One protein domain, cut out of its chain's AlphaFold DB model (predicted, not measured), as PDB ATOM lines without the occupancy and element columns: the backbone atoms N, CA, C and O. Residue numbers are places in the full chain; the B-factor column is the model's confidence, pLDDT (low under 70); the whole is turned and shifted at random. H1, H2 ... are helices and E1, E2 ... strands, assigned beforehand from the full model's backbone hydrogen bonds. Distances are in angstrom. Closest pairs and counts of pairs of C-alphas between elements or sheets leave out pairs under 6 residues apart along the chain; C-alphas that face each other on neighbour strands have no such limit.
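This is residues 341 to 450 of the 643 residues of an uncharacterized protein of Streptomyces sp. BA2 (UniProt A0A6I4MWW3). A long, twisted sheet of six antiparallel strands forms a wall, with one helix, H1, covering part of one face and no named helix over the other. The loop of residues 379 to 392 leads from H1 back to the sheet. The printed part has 110 residues, with six named strands and one named helix in the order E1 E2 H1 E3 E4 E5 E6 along the chain; the sheet's order is E1 - E2 - E3 - E4 - E5 - E6, and the class is mostly strand. The whole is only just compact, close to loose, with a radius of gyration of the C-alphas of 15.5 A, and its outline is elongated, spanning 52 by 34 by 25 A.

E1, residues 341 to 349, is an edge strand and forms an antiparallel hairpin with E2, residues 357 to 364, where N 345 and O 360 are 2.8 A apart, within hydrogen-bond range. H1, residues 368 to 378, has every O i to N i+4 pair within hydrogen-bond range. E3, residues 393 to 402, is the antiparallel neighbour of E2, with N 359 and O 400 2.9 A apart. The closest C-alphas of H1 and E3 are those of Met 368 and Leu 393, 5.7 A apart. E3 to E6 form a meander, each strand the antiparallel neighbour of the one before: E4 is residues 409 to 420, E5 residues 423 to 434 and E6 residues 438 to 449. N 399 and O 411 are 2.8 A apart in the hairpin of E3 and E4, N 414 and O 429 2.8 A in that of E4 and E5, and N 428 and O 444 2.8 A in that of E5 and E6. E4 bends by 63 degrees at residue 417. H1 is on the sheet at a height over the sheet of 10.3 A, over E4, and runs along the strands, at 19 degrees to E4 on the local plane. Edge strands E1 and E6 are apart.

E1 begins at C-alpha 341, (205.060, 210.315, 260.685), and is 23.1 A long; E2 is 24.0 A. H1 begins at C-alpha 368, (205.273, 224.816, 261.100), and is 15.3 A long. E3 is 25.7 A, E4 31.7 A, E5 34.4 A and E6 36.2 A, ending at C-alpha 449, (202.808, 234.951, 237.490).

The two C-alphas farthest apart are those of Gly 353 and Ser 422, 51.8 A. The printed part has no cut, and the link from H1 to E3, 14 residues, is long. The mean pLDDT of the printed part is 82.8; residues 381 to 385, 406 to 407 and 436 to 439 are under 70.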
ATOM      1  N   GLU A 341     203.842 211.098 260.890       91.50
ATOM      2  CA  GLU A 341     205.060 210.315 260.685       91.50
ATOM      3  C   GLU A 341     205.731 210.693 259.357       91.50
ATOM      4  O   GLU A 341     205.106 210.640 258.298       91.50
ATOM      5  N   VAL A 342     207.019 211.035 259.411       90.81
ATOM      6  CA  VAL A 342     207.883 211.230 258.243       90.81
ATOM      7  C   VAL A 342     208.815 210.027 258.154       90.81
ATOM      8  O   VAL A 342     209.798 209.929 258.892       90.81
ATOM      9  N   SER A 343     208.488 209.084 257.273       90.44
ATOM     10  CA  SER A 343     209.342 207.926 256.996       90.44
ATOM     11  C   SER A 343     210.576 208.363 256.201       90.44
ATOM     12  O   SER A 343     210.450 208.988 255.146       90.44
ATOM     13  N   LEU A 344     211.760 208.023 256.706       88.88
ATOM     14  CA  LEU A 344     213.060 208.313 256.113       88.88
ATOM     15  C   LEU A 344     213.576 207.063 255.388       88.88
ATOM     16  O   LEU A 344     213.793 206.013 255.993       88.88
ATOM     17  N   TYR A 345     213.806 207.179 254.085       87.31
ATOM     18  CA  TYR A 345     214.273 206.087 253.233       87.31
ATOM     19  C   TYR A 345     215.740 206.290 252.868       87.31
ATOM     20  O   TYR A 345     216.146 207.400 252.531       87.31
ATOM     21  N   ILE A 346     216.537 205.217 252.878       85.75
ATOM     22  CA  ILE A 346     217.935 205.273 252.435       85.75
ATOM     23  C   ILE A 346     217.976 205.577 250.929       85.75
ATOM     24  O   ILE A 346     217.530 204.773 250.108       85.75
ATOM     25  N   THR A 347     218.531 206.731 250.558       82.19
ATOM     26  CA  THR A 347     218.689 207.154 249.158       82.19
ATOM     27  C   THR A 347     220.003 206.652 248.563       82.19
ATOM     28  O   THR A 347     220.044 206.242 247.396       82.19
ATOM     29  N   TYR A 348     221.070 206.644 249.369       82.50
ATOM     30  CA  TYR A 348     222.413 206.207 248.994       82.50
ATOM     31  C   TYR A 348     223.233 205.804 250.232       82.50
ATOM     32  O   TYR A 348     223.055 206.354 251.318       82.50
ATOM     33  N   THR A 349     224.170 204.876 250.044       81.31
ATOM     34  CA  THR A 349     225.218 204.552 251.021       81.31
ATOM     35  C   THR A 349     226.560 204.753 250.335       81.31
ATOM     36  O   THR A 349     226.739 204.275 249.217       81.31
ATOM     37  N   ALA A 350     227.494 205.458 250.969       78.12
ATOM     38  CA  ALA A 350     228.756 205.810 250.334       78.12
ATOM     39  C   ALA A 350     229.694 204.600 250.148       78.12
ATOM     40  O   ALA A 350     230.164 203.992 251.112       78.12
ATOM     41  N   ASP A 351     230.013 204.302 248.884       76.50
ATOM     42  CA  ASP A 351     230.944 203.237 248.470       76.50
ATOM     43  C   ASP A 351     232.429 203.553 248.777       76.50
ATOM     44  O   ASP A 351     233.308 202.718 248.561       76.50
ATOM     45  N   ASP A 352     232.737 204.753 249.283       74.94
ATOM     46  CA  ASP A 352     234.098 205.221 249.599       74.94
ATOM     47  C   ASP A 352     234.686 204.635 250.899       74.94
ATOM     48  O   ASP A 352     235.851 204.868 251.224       74.94
ATOM     49  N   GLY A 353     233.895 203.846 251.632       72.00
ATOM     50  CA  GLY A 353     234.283 203.239 252.904       72.00
ATOM     51  C   GLY A 353     234.033 204.116 254.134       72.00
ATOM     52  O   GLY A 353     234.316 203.660 255.241       72.00
ATOM     53  N   SER A 354     233.462 205.317 253.978       72.88
ATOM     54  CA  SER A 354     232.987 206.148 255.098       72.88
ATOM     55  C   SER A 354     231.812 205.521 255.854       72.88
ATOM     56  O   SER A 354     231.549 205.895 256.993       72.88
ATOM     57  N   ALA A 355     231.097 204.580 255.221       79.88
ATOM     58  CA  ALA A 355     229.822 204.032 255.686       79.88
ATOM     59  C   ALA A 355     228.741 205.107 255.932       79.88
ATOM     60  O   ALA A 355     227.819 204.882 256.716       79.88
ATOM     61  N   ALA A 356     228.833 206.254 255.246       83.06
ATOM     62  CA  ALA A 356     227.804 207.284 255.268       83.06
ATOM     63  C   ALA A 356     226.488 206.761 254.683       83.06
ATOM     64  O   ALA A 356     226.464 206.255 253.558       83.06
ATOM     65  N   VAL A 357     225.397 206.906 255.434       84.88
ATOM     66  CA  VAL A 357     224.043 206.544 255.007       84.88
ATOM     67  C   VAL A 357     223.228 207.819 254.838       84.88
ATOM     68  O   VAL A 357     222.911 208.495 255.819       84.88
ATOM     69  N   TYR A 358     222.881 208.116 253.589       87.31
ATOM     70  CA  TYR A 358     222.025 209.228 253.195       87.31
ATOM     71  C   TYR A 358     220.573 208.768 253.273       87.31
ATOM     72  O   TYR A 358     220.211 207.749 252.676       87.31
ATOM     73  N   ARG A 359     219.736 209.516 253.989       90.56
ATOM     74  CA  ARG A 359     218.294 209.279 254.070       90.56
ATOM     75  C   ARG A 359     217.521 210.501 253.607       90.56
ATOM     76  O   ARG A 359     217.960 211.629 253.816       90.56
ATOM     77  N   GLU A 360     216.353 210.266 253.027       91.12
ATOM     78  CA  GLU A 360     215.396 211.312 252.676       91.12
ATOM     79  C   GLU A 360     213.969 210.871 253.013       91.12
ATOM     80  O   GLU A 360     213.601 209.713 252.809       91.12
ATOM     81  N   GLY A 361     213.158 211.798 253.511       91.19
ATOM     82  CA  GLY A 361     211.720 211.620 253.683       91.19
ATOM     83  C   GLY A 361     210.969 212.916 253.417       91.19
ATOM     84  O   GLY A 361     211.542 214.004 253.481       91.19
ATOM     85  N   SER A 362     209.678 212.810 253.119       91.19
ATOM     86  CA  SER A 362     208.811 213.962 252.880       91.19
ATOM     87  C   SER A 362     207.442 213.780 253.521       91.19
ATOM     88  O   SER A 362     206.962 212.657 253.680       91.19
ATOM     89  N   ALA A 363     206.817 214.894 253.888       90.44
ATOM     90  CA  ALA A 363     205.467 214.931 254.440       90.44
ATOM     91  C   ALA A 363     204.806 216.279 254.140       90.44
ATOM     92  O   ALA A 363     205.473 217.307 254.099       90.44
ATOM     93  N   ASP A 364     203.489 216.278 253.970       88.69
ATOM     94  CA  ASP A 364     202.710 217.462 253.608       88.69
ATOM     95  C   ASP A 364     201.773 217.847 254.761       88.69
ATOM     96  O   ASP A 364     201.284 216.972 255.473       88.69
ATOM     97  N   ASN A 365     201.421 219.130 254.892       82.88
ATOM     98  CA  ASN A 365     200.493 219.640 255.921       82.88
ATOM     99  C   ASN A 365     200.981 219.482 257.381       82.88
ATOM    100  O   ASN A 365     200.171 219.300 258.296       82.88
ATOM    101  N   ILE A 366     202.291 219.579 257.622       86.94
ATOM    102  CA  ILE A 366     202.848 219.687 258.981       86.94
ATOM    103  C   ILE A 366     202.651 221.122 259.495       86.94
ATOM    104  O   ILE A 366     202.937 222.095 258.797       86.94
ATOM    105  N   HIS A 367     202.195 221.291 260.738       87.25
ATOM    106  CA  HIS A 367     202.115 222.621 261.340       87.25
ATOM    107  C   HIS A 367     203.529 223.163 261.607       87.25
ATOM    108  O   HIS A 367     204.286 222.557 262.370       87.25
ATOM    109  N   MET A 368     203.897 224.310 261.018       88.06
ATOM    110  CA  MET A 368     205.273 224.816 261.100       88.06
ATOM    111  C   MET A 368     205.713 225.016 262.554       88.06
ATOM    112  O   MET A 368     206.790 224.569 262.930       88.06
ATOM    113  N   GLY A 369     204.866 225.579 263.422       88.25
ATOM    114  CA  GLY A 369     205.195 225.731 264.845       88.25
ATOM    115  C   GLY A 369     205.519 224.415 265.567       88.25
ATOM    116  O   GLY A 369     206.329 224.421 266.489       88.25
ATOM    117  N   ALA A 370     204.952 223.284 265.132       90.44
ATOM    118  CA  ALA A 370     205.249 221.976 265.715       90.44
ATOM    119  C   ALA A 370     206.550 221.378 265.156       90.44
ATOM    120  O   ALA A 370     207.319 220.779 265.904       90.44
ATOM    121  N   LEU A 371     206.843 221.607 263.870       91.12
ATOM    122  CA  LEU A 371     208.147 221.292 263.285       91.12
ATOM    123  C   LEU A 371     209.271 222.083 263.962       91.12
ATOM    124  O   LEU A 371     210.287 221.514 264.336       91.12
ATOM    125  N   LEU A 372     209.083 223.385 264.160       87.88
ATOM    126  CA  LEU A 372     210.077 224.248 264.794       87.88
ATOM    127  C   LEU A 372     210.279 223.906 266.275       87.88
ATOM    128  O   LEU A 372     211.409 223.958 266.754       87.88
ATOM    129  N   ALA A 373     209.218 223.496 266.979       88.00
ATOM    130  CA  ALA A 373     209.328 222.939 268.325       88.00
ATOM    131  C   ALA A 373     210.134 221.628 268.328       88.00
ATOM    132  O   ALA A 373     211.079 221.513 269.100       88.00
ATOM    133  N   TYR A 374     209.834 220.689 267.420       90.06
ATOM    134  CA  TYR A 374     210.606 219.451 267.260       90.06
ATOM    135  C   TYR A 374     212.091 219.738 266.989       90.06
ATOM    136  O   TYR A 374     212.957 219.200 267.676       90.06
ATOM    137  N   ILE A 375     212.395 220.632 266.041       87.75
ATOM    138  CA  ILE A 375     213.774 221.020 265.727       87.75
ATOM    139  C   ILE A 375     214.442 221.671 266.952       87.75
ATOM    140  O   ILE A 375     215.570 221.320 267.271       87.75
ATOM    141  N   GLY A 376     213.761 222.560 267.684       85.38
ATOM    142  CA  GLY A 376     214.299 223.181 268.904       85.38
ATOM    143  C   GLY A 376     214.497 222.214 270.083       85.38
ATOM    144  O   GLY A 376     215.368 222.448 270.922       85.38
ATOM    145  N   GLU A 377     213.727 221.124 270.145       86.00
ATOM    146  CA  GLU A 377     213.930 220.019 271.092       86.00
ATOM    147  C   GLU A 377     215.138 219.147 270.716       86.00
ATOM    148  O   GLU A 377     215.885 218.739 271.607       86.00
ATOM    149  N   GLN A 378     215.354 218.878 269.422       85.25
ATOM    150  CA  GLN A 378     216.531 218.133 268.955       85.25
ATOM    151  C   GLN A 378     217.812 218.980 269.018       85.25
ATOM    152  O   GLN A 378     218.873 218.476 269.386       85.25
ATOM    153  N   TRP A 379     217.731 220.264 268.656       84.06
ATOM    154  CA  TRP A 379     218.865 221.176 268.487       84.06
ATOM    155  C   TRP A 379     218.751 222.343 269.467       84.06
ATOM    156  O   TRP A 379     218.165 223.397 269.193       84.06
ATOM    157  N   SER A 380     219.340 222.153 270.646       76.12
ATOM    158  CA  SER A 380     219.302 223.139 271.723       76.12
ATOM    159  C   SER A 380     219.844 224.502 271.276       76.12
ATOM    160  O   SER A 380     221.011 224.614 270.899       76.12
ATOM    161  N   GLY A 381     219.030 225.553 271.406       69.38
ATOM    162  CA  GLY A 381     219.444 226.938 271.145       69.38
ATOM    163  C   GLY A 381     219.027 227.514 269.789       69.38
ATOM    164  O   GLY A 381     219.425 228.637 269.475       69.38
ATOM    165  N   LEU A 382     218.209 226.806 269.002       68.81
ATOM    166  CA  LEU A 382     217.601 227.377 267.801       68.81
ATOM    167  C   LEU A 382     216.579 228.470 268.173       68.81
ATOM    168  O   LEU A 382     215.484 228.187 268.658       68.81
ATOM    169  N   ALA A 383     216.932 229.734 267.933       67.31
ATOM    170  CA  ALA A 383     216.045 230.874 268.137       67.31
ATOM    171  C   ALA A 383     215.175 231.086 266.890       67.31
ATOM    172  O   ALA A 383     215.485 231.923 266.042       67.31
ATOM    173  N   VAL A 384     214.102 230.302 266.754       67.81
ATOM    174  CA  VAL A 384     213.204 230.442 265.602       67.81
ATOM    175  C   VAL A 384     212.255 231.635 265.785       67.81
ATOM    176  O   VAL A 384     211.648 231.764 266.847       67.81
ATOM    177  N   PRO A 385     212.067 232.486 264.763       68.75
ATOM    178  CA  PRO A 385     211.067 233.549 264.783       68.75
ATOM    179  C   PRO A 385     209.628 233.034 264.953       68.75
ATOM    180  O   PRO A 385     209.157 232.224 264.152       68.75
ATOM    181  N   ASP A 386     208.888 233.599 265.913       72.50
ATOM    182  CA  ASP A 386     207.494 233.228 266.224       72.50
ATOM    183  C   ASP A 386     206.564 233.221 264.995       72.50
ATOM    184  O   ASP A 386     205.662 232.387 264.894       72.50
ATOM    185  N   PHE A 387     206.782 234.130 264.033       75.56
ATOM    186  CA  PHE A 387     205.943 234.222 262.834       75.56
ATOM    187  C   PHE A 387     206.069 232.989 261.930       75.56
ATOM    188  O   PHE A 387     205.056 232.586 261.357       75.56
ATOM    189  N   LEU A 388     207.252 232.353 261.843       79.75
ATOM    190  CA  LEU A 388     207.401 231.102 261.096       79.75
ATOM    191  C   LEU A 388     206.494 230.039 261.720       79.75
ATOM    192  O   LEU A 388     205.801 229.329 261.004       79.75
ATOM    193  N   GLY A 389     206.390 230.011 263.052       82.69
ATOM    194  CA  GLY A 389     205.506 229.098 263.776       82.69
ATOM    195  C   GLY A 389     204.012 229.219 263.445       82.69
ATOM    196  O   GLY A 389     203.270 228.278 263.723       82.69
ATOM    197  N   SER A 390     203.578 230.324 262.827       81.94
ATOM    198  CA  SER A 390     202.199 230.551 262.362       81.94
ATOM    199  C   SER A 390     201.953 230.217 260.883       81.94
ATOM    200  O   SER A 390     200.823 230.329 260.407       81.94
ATOM    201  N   LEU A 391     202.995 229.828 260.143       83.81
ATOM    202  CA  LEU A 391     202.897 229.470 258.731       83.81
ATOM    203  C   LEU A 391     202.393 228.031 258.557       83.81
ATOM    204  O   LEU A 391     202.705 227.139 259.346       83.81
ATOM    205  N   ASN A 392     201.643 227.785 257.481       82.50
ATOM    206  CA  ASN A 392     201.252 226.432 257.094       82.50
ATOM    207  C   ASN A 392     202.298 225.867 256.134       82.50
ATOM    208  O   ASN A 392     202.538 226.435 255.067       82.50
ATOM    209  N   LEU A 393     202.922 224.750 256.507       88.31
ATOM    210  CA  LEU A 393     203.841 224.057 255.621       88.31
ATOM    211  C   LEU A 393     203.033 223.274 254.585       88.31
ATOM    212  O   LEU A 393     202.287 222.360 254.941       88.31
ATOM    213  N   GLN A 394     203.207 223.601 253.307       88.12
ATOM    214  CA  GLN A 394     202.638 222.789 252.236       88.12
ATOM    215  C   GLN A 394     203.377 221.454 252.142       88.12
ATOM    216  O   GLN A 394     202.745 220.407 252.044       88.12
ATOM    217  N   ARG A 395     204.712 221.491 252.229       89.75
ATOM    218  CA  ARG A 395     205.587 220.334 252.019       89.75
ATOM    219  C   ARG A 395     206.878 220.450 252.825       89.75
ATOM    220  O   ARG A 395     207.581 221.458 252.748       89.75
ATOM    221  N   LEU A 396     207.195 219.384 253.547       92.44
ATOM    222  CA  LEU A 396     208.472 219.112 254.190       92.44
ATOM    223  C   LEU A 396     209.288 218.146 253.329       92.44
ATOM    224  O   LEU A 396     208.763 217.117 252.903       92.44
ATOM    225  N   THR A 397     210.584 218.408 253.198       92.00
ATOM    226  CA  THR A 397     211.587 217.386 252.883       92.00
ATOM    227  C   THR A 397     212.641 217.387 253.986       92.00
ATOM    228  O   THR A 397     213.156 218.443 254.351       92.00
ATOM    229  N   VAL A 398     212.967 216.211 254.517       91.50
ATOM    230  CA  VAL A 398     214.035 216.006 255.500       91.50
ATOM    231  C   VAL A 398     215.112 215.151 254.857       91.50
ATOM    232  O   VAL A 398     214.818 214.062 254.369       91.50
ATOM    233  N   GLN A 399     216.347 215.634 254.876       90.75
ATOM    234  CA  GLN A 399     217.537 214.899 254.465       90.75
ATOM    235  C   GLN A 399     218.439 214.715 255.682       90.75
ATOM    236  O   GLN A 399     218.660 215.664 256.432       90.75
ATOM    237  N   THR A 400     218.964 213.506 255.883       89.75
ATOM    238  CA  THR A 400     219.951 213.238 256.937       89.75
ATOM    239  C   THR A 400     221.130 212.450 256.390       89.75
ATOM    240  O   THR A 400     220.985 211.624 255.484       89.75
ATOM    241  N   VAL A 401     222.315 212.718 256.932       87.75
ATOM    242  CA  VAL A 401     223.541 211.979 256.639       87.75
ATOM    243  C   VAL A 401     224.184 211.592 257.954       87.75
ATOM    244  O   VAL A 401     224.687 212.440 258.688       87.75
ATOM    245  N   ASN A 402     224.191 210.287 258.209       84.25
ATOM    246  CA  ASN A 402     224.827 209.700 259.379       84.25
ATOM    247  C   ASN A 402     226.033 208.899 258.878       84.25
ATOM    248  O   ASN A 402     225.851 207.946 258.112       84.25
ATOM    249  N   ALA A 403     227.251 209.248 259.296       80.88
ATOM    250  CA  ALA A 403     228.456 208.497 258.941       80.88
ATOM    251  C   ALA A 403     229.393 208.339 260.153       80.88
ATOM    252  O   ALA A 403     229.660 209.319 260.846       80.88
ATOM    253  N   PRO A 404     229.930 207.134 260.425       75.62
ATOM    254  CA  PRO A 404     230.851 206.904 261.536       75.62
ATOM    255  C   PRO A 404     232.055 207.863 261.566       75.62
ATOM    256  O   PRO A 404     232.983 207.749 260.769       75.62
ATOM    257  N   GLY A 405     232.072 208.773 262.544       72.12
ATOM    258  CA  GLY A 405     233.164 209.735 262.742       72.12
ATOM    259  C   GLY A 405     233.070 211.012 261.901       72.12
ATOM    260  O   GLY A 405     233.974 211.839 261.991       72.12
ATOM    261  N   ILE A 406     231.993 211.189 261.133       65.50
ATOM    262  CA  ILE A 406     231.569 212.482 260.581       65.50
ATOM    263  C   ILE A 406     230.443 213.013 261.483       65.50
ATOM    264  O   ILE A 406     229.803 212.247 262.205       65.50
ATOM    265  N   LEU A 407     230.236 214.327 261.485       65.19
ATOM    266  CA  LEU A 407     229.115 214.964 262.175       65.19
ATOM    267  C   LEU A 407     227.790 214.480 261.571       65.19
ATOM    268  O   LEU A 407     227.676 214.389 260.348       65.19
ATOM    269  N   ASP A 408     226.790 214.216 262.414       80.81
ATOM    270  CA  ASP A 408     225.422 213.998 261.938       80.81
ATOM    271  C   ASP A 408     224.935 215.295 261.273       80.81
ATOM    272  O   ASP A 408     224.831 216.337 261.929       80.81
ATOM    273  N   TRP A 409     224.659 215.236 259.970       88.25
ATOM    274  CA  TRP A 409     224.136 216.368 259.205       88.25
ATOM    275  C   TRP A 409     222.654 216.181 258.919       88.25
ATOM    276  O   TRP A 409     222.208 215.098 258.528       88.25
ATOM    277  N   TRP A 410     221.901 217.262 259.081       89.94
ATOM    278  CA  TRP A 410     220.469 217.304 258.838       89.94
ATOM    279  C   TRP A 410     220.117 218.546 258.026       89.94
ATOM    280  O   TRP A 410     220.563 219.647 258.341       89.94
ATOM    281  N   ARG A 411     219.241 218.388 257.035       90.88
ATOM    282  CA  ARG A 411     218.614 219.488 256.300       90.88
ATOM    283  C   ARG A 411     217.105 219.318 256.294       90.88
ATOM    284  O   ARG A 411     216.590 218.279 255.885       90.88
ATOM    285  N   PHE A 412     216.401 220.372 256.681       90.12
ATOM    286  CA  PHE A 412     214.956 220.490 256.544       90.12
ATOM    287  C   PHE A 412     214.668 221.527 255.458       90.12
ATOM    288  O   PHE A 412     214.898 222.718 255.654       90.12
ATOM    289  N   SER A 413     214.174 221.078 254.305       91.12
ATOM    290  CA  SER A 413     213.688 221.959 253.243       91.12
ATOM    291  C   SER A 413     212.179 222.141 253.385       91.12
ATOM    292  O   SER A 413     211.417 221.173 253.375       91.12
ATOM    293  N   LEU A 414     211.755 223.390 253.550       90.94
ATOM    294  CA  LEU A 414     210.423 223.774 253.999       90.94
ATOM    295  C   LEU A 414     209.728 224.600 252.916       90.94
ATOM    296  O   LEU A 414     210.114 225.744 252.710       90.94
ATOM    297  N   ALA A 415     208.702 224.072 252.250       90.62
ATOM    298  CA  ALA A 415     207.881 224.853 251.324       90.62
ATOM    299  C   ALA A 415     206.600 225.343 252.019       90.62
ATOM    300  O   ALA A 415     205.786 224.547 252.497       90.62
ATOM    301  N   VAL A 416     206.423 226.660 252.057       89.00
ATOM    302  CA  VAL A 416     205.308 227.373 252.688       89.00
ATOM    303  C   VAL A 416     204.598 228.218 251.646       89.00
ATOM    304  O   VAL A 416     205.245 228.981 250.939       89.00
ATOM    305  N   GLU A 417     203.270 228.192 251.623       87.88
ATOM    306  CA  GLU A 417     202.489 229.233 250.952       87.88
ATOM    307  C   GLU A 417     202.068 230.303 251.961       87.88
ATOM    308  O   GLU A 417     201.544 230.006 253.037       87.88
ATOM    309  N   THR A 418     202.286 231.567 251.613       86.62
ATOM    310  CA  THR A 418     201.876 232.717 252.422       86.62
ATOM    311  C   THR A 418     201.449 233.883 251.532       86.62
ATOM    312  O   THR A 418     201.519 233.807 250.304       86.62
ATOM    313  N   THR A 419     200.998 234.982 252.137       83.12
ATOM    314  CA  THR A 419     200.765 236.239 251.423       83.12
ATOM    315  C   THR A 419     201.682 237.341 251.937       83.12
ATOM    316  O   THR A 419     201.533 237.841 253.052       83.12
ATOM    317  N   LEU A 420     202.619 237.780 251.096       78.88
ATOM    318  CA  LEU A 420     203.352 239.017 251.337       78.88
ATOM    319  C   LEU A 420     202.532 240.155 250.757       78.88
ATOM    320  O   LEU A 420     202.422 240.293 249.545       78.88
ATOM    321  N   ASN A 421     201.927 240.969 251.621       75.50
ATOM    322  CA  ASN A 421     201.160 242.130 251.180       75.50
ATOM    323  C   ASN A 421     200.040 241.761 250.162       75.50
ATOM    324  O   ASN A 421     199.931 242.308 249.063       75.50
ATOM    325  N   SER A 422     199.210 240.771 250.501       77.94
ATOM    326  CA  SER A 422     198.186 240.196 249.603       77.94
ATOM    327  C   SER A 422     198.706 239.600 248.279       77.94
ATOM    328  O   SER A 422     197.897 239.138 247.478       77.94
ATOM    329  N   VAL A 423     200.020 239.578 248.033       81.06
ATOM    330  CA  VAL A 423     200.644 238.833 246.932       81.06
ATOM    331  C   VAL A 423     200.871 237.401 247.419       81.06
ATOM    332  O   VAL A 423     201.510 237.239 248.459       81.06
ATOM    333  N   PRO A 424     200.355 236.362 246.740       85.50
ATOM    334  CA  PRO A 424     200.679 234.982 247.084       85.50
ATOM    335  C   PRO A 424     202.155 234.704 246.778       85.50
ATOM    336  O   PRO A 424     202.631 234.986 245.679       85.50
ATOM    337  N   VAL A 425     202.869 234.151 247.756       87.50
ATOM    338  CA  VAL A 425     204.294 233.811 247.662       87.50
ATOM    339  C   VAL A 425     204.492 232.405 248.207       87.50
ATOM    340  O   VAL A 425     204.073 232.115 249.330       87.50
ATOM    341  N   GLU A 426     205.156 231.548 247.435       89.81
ATOM    342  CA  GLU A 426     205.738 230.319 247.976       89.81
ATOM    343  C   GLU A 426     207.128 230.670 248.527       89.81
ATOM    344  O   GLU A 426     207.992 231.173 247.810       89.81
ATOM    345  N   MET A 427     207.322 230.463 249.825       88.00
ATOM    346  CA  MET A 427     208.607 230.591 250.501       88.00
ATOM    347  C   MET A 427     209.211 229.202 250.658       88.00
ATOM    348  O   MET A 427     208.583 228.327 251.256       88.00
ATOM    349  N   VAL A 428     210.431 229.006 250.166       88.38
ATOM    350  CA  VAL A 428     211.210 227.795 250.432       88.38
ATOM    351  C   VAL A 428     212.334 228.144 251.393       88.38
ATOM    352  O   VAL A 428     213.216 228.924 251.043       88.38
ATOM    353  N   PHE A 429     212.312 227.566 252.590       85.31
ATOM    354  CA  PHE A 429     213.397 227.693 253.559       85.31
ATOM    355  C   PHE A 429     214.278 226.442 253.530       85.31
ATOM    356  O   PHE A 429     213.748 225.333 253.465       85.31
ATOM    357  N   SER A 430     215.597 226.590 253.634       85.75
ATOM    358  CA  SER A 430     216.472 225.506 254.101       85.75
ATOM    359  C   SER A 430     216.869 225.790 255.542       85.75
ATOM    360  O   SER A 430     217.281 226.909 255.845       85.75
ATOM    361  N   VAL A 431     216.729 224.791 256.413       85.56
ATOM    362  CA  VAL A 431     217.323 224.780 257.752       85.56
ATOM    363  C   VAL A 431     218.328 223.643 257.789       85.56
ATOM    364  O   VAL A 431     217.957 222.470 257.867       85.56
ATOM    365  N   ASP A 432     219.598 223.999 257.691       86.12
ATOM    366  CA  ASP A 432     220.713 223.070 257.781       86.12
ATOM    367  C   ASP A 432     221.250 223.047 259.212       86.12
ATOM    368  O   ASP A 432     221.358 224.098 259.846       86.12
ATOM    369  N   HIS A 433     221.622 221.868 259.705       84.12
ATOM    370  CA  HIS A 433     222.387 221.702 260.935       84.12
ATOM    371  C   HIS A 433     223.580 220.777 260.711       84.12
ATOM    372  O   HIS A 433     223.438 219.623 260.305       84.12
ATOM    373  N   GLU A 434     224.756 221.299 261.044       82.38
ATOM    374  CA  GLU A 434     225.983 220.537 261.245       82.38
ATOM    375  C   GLU A 434     226.398 220.723 262.707       82.38
ATOM    376  O   GLU A 434     226.488 221.859 263.189       82.38
ATOM    377  N   ALA A 435     226.659 219.624 263.417       71.38
ATOM    378  CA  ALA A 435     226.830 219.644 264.874       71.38
ATOM    379  C   ALA A 435     227.953 220.580 265.389       71.38
ATOM    380  O   ALA A 435     227.838 221.089 266.504       71.38
ATOM    381  N   ASP A 436     228.974 220.881 264.573       64.56
ATOM    382  CA  ASP A 436     230.061 221.818 264.913       64.56
ATOM    383  C   ASP A 436     229.867 223.255 264.375       64.56
ATOM    384  O   ASP A 436     230.552 224.173 264.834       64.56
ATOM    385  N   TYR A 437     228.959 223.481 263.415       57.19
ATOM    386  CA  TYR A 437     228.829 224.765 262.694       57.19
ATOM    387  C   TYR A 437     227.530 225.528 262.997       57.19
ATOM    388  O   TYR A 437     227.391 226.687 262.606       57.19
ATOM    389  N   GLY A 438     226.608 224.926 263.752       66.69
ATOM    390  CA  GLY A 438     225.351 225.559 264.153       66.69
ATOM    391  C   GLY A 438     224.261 225.352 263.109       66.69
ATOM    392  O   GLY A 438     224.065 224.228 262.652       66.69
ATOM    393  N   TYR A 439     223.529 226.415 262.773       69.44
ATOM    394  CA  TYR A 439     222.445 226.374 261.794       69.44
ATOM    395  C   TYR A 439     222.547 227.515 260.781       69.44
ATOM    396  O   TYR A 439     222.930 228.633 261.136       69.44
ATOM    397  N   SER A 440     222.153 227.250 259.538       70.81
ATOM    398  CA  SER A 440     221.932 228.281 258.521       70.81
ATOM    399  C   SER A 440     220.476 228.274 258.062       70.81
ATOM    400  O   SER A 440     219.842 227.224 257.957       70.81
ATOM    401  N   PHE A 441     219.953 229.475 257.812       70.88
ATOM    402  CA  PHE A 441     218.652 229.695 257.194       70.88
ATOM    403  C   PHE A 441     218.871 230.326 255.825       70.88
ATOM    404  O   PHE A 441     219.462 231.397 255.731       70.88
ATOM    405  N   GLU A 442     218.358 229.686 254.784       78.62
ATOM    406  CA  GLU A 442     218.307 230.242 253.433       78.62
ATOM    407  C   GLU A 442     216.844 230.383 253.015       78.62
ATOM    408  O   GLU A 442     216.084 229.432 253.189       78.62
ATOM    409  N   ALA A 443     216.446 231.536 252.468       80.69
ATOM    410  CA  ALA A 443     215.084 231.775 252.002       80.69
ATOM    411  C   ALA A 443     215.042 232.018 250.485       80.69
ATOM    412  O   ALA A 443     215.683 232.929 249.957       80.69
ATOM    413  N   PHE A 444     214.217 231.243 249.784       86.50
ATOM    414  CA  PHE A 444     213.813 231.515 248.410       86.50
ATOM    415  C   PHE A 444     212.367 232.002 248.394       86.50
ATOM    416  O   PHE A 444     211.487 231.356 248.959       86.50
ATOM    417  N   LEU A 445     212.112 233.118 247.719       87.00
ATOM    418  CA  LEU A 445     210.772 233.621 247.445       87.00
ATOM    419  C   LEU A 445     210.414 233.311 245.996       87.00
ATOM    420  O   LEU A 445     211.160 233.660 245.079       87.00
ATOM    421  N   ILE A 446     209.264 232.679 245.799       88.06
ATOM    422  CA  ILE A 446     208.735 232.300 244.496       88.06
ATOM    423  C   ILE A 446     207.424 233.060 244.291       88.06
ATOM    424  O   ILE A 446     206.410 232.790 244.941       88.06
ATOM    425  N   PHE A 447     207.460 234.034 243.385       84.75
ATOM    426  CA  PHE A 447     206.298 234.822 242.988       84.75
ATOM    427  C   PHE A 447     205.704 234.234 241.711       84.75
ATOM    428  O   PHE A 447     206.356 234.221 240.666       84.75
ATOM    429  N   TRP A 448     204.470 233.744 241.790       82.75
ATOM    430  CA  TRP A 448     203.810 233.058 240.681       82.75
ATOM    431  C   TRP A 448     203.039 234.034 239.784       82.75
ATOM    432  O   TRP A 448     202.112 234.712 240.226       82.75
ATOM    433  N   ASN A 449     203.393 234.067 238.498       77.12
ATOM    434  CA  ASN A 449     202.808 234.951 237.490       77.12
ATOM    435  C   ASN A 449     202.285 234.137 236.294       77.12
ATOM    436  O   ASN A 449     202.798 234.199 235.175       77.12
ATOM    437  N   GLY A 450     201.272 233.311 236.558       80.44
ATOM    438  CA  GLY A 450     200.865 232.252 235.635       80.44
ATOM    439  C   GLY A 450     201.886 231.114 235.646       80.44
ATOM    440  O   GLY A 450     202.283 230.664 236.718       80.44
TER     441      GLY A 450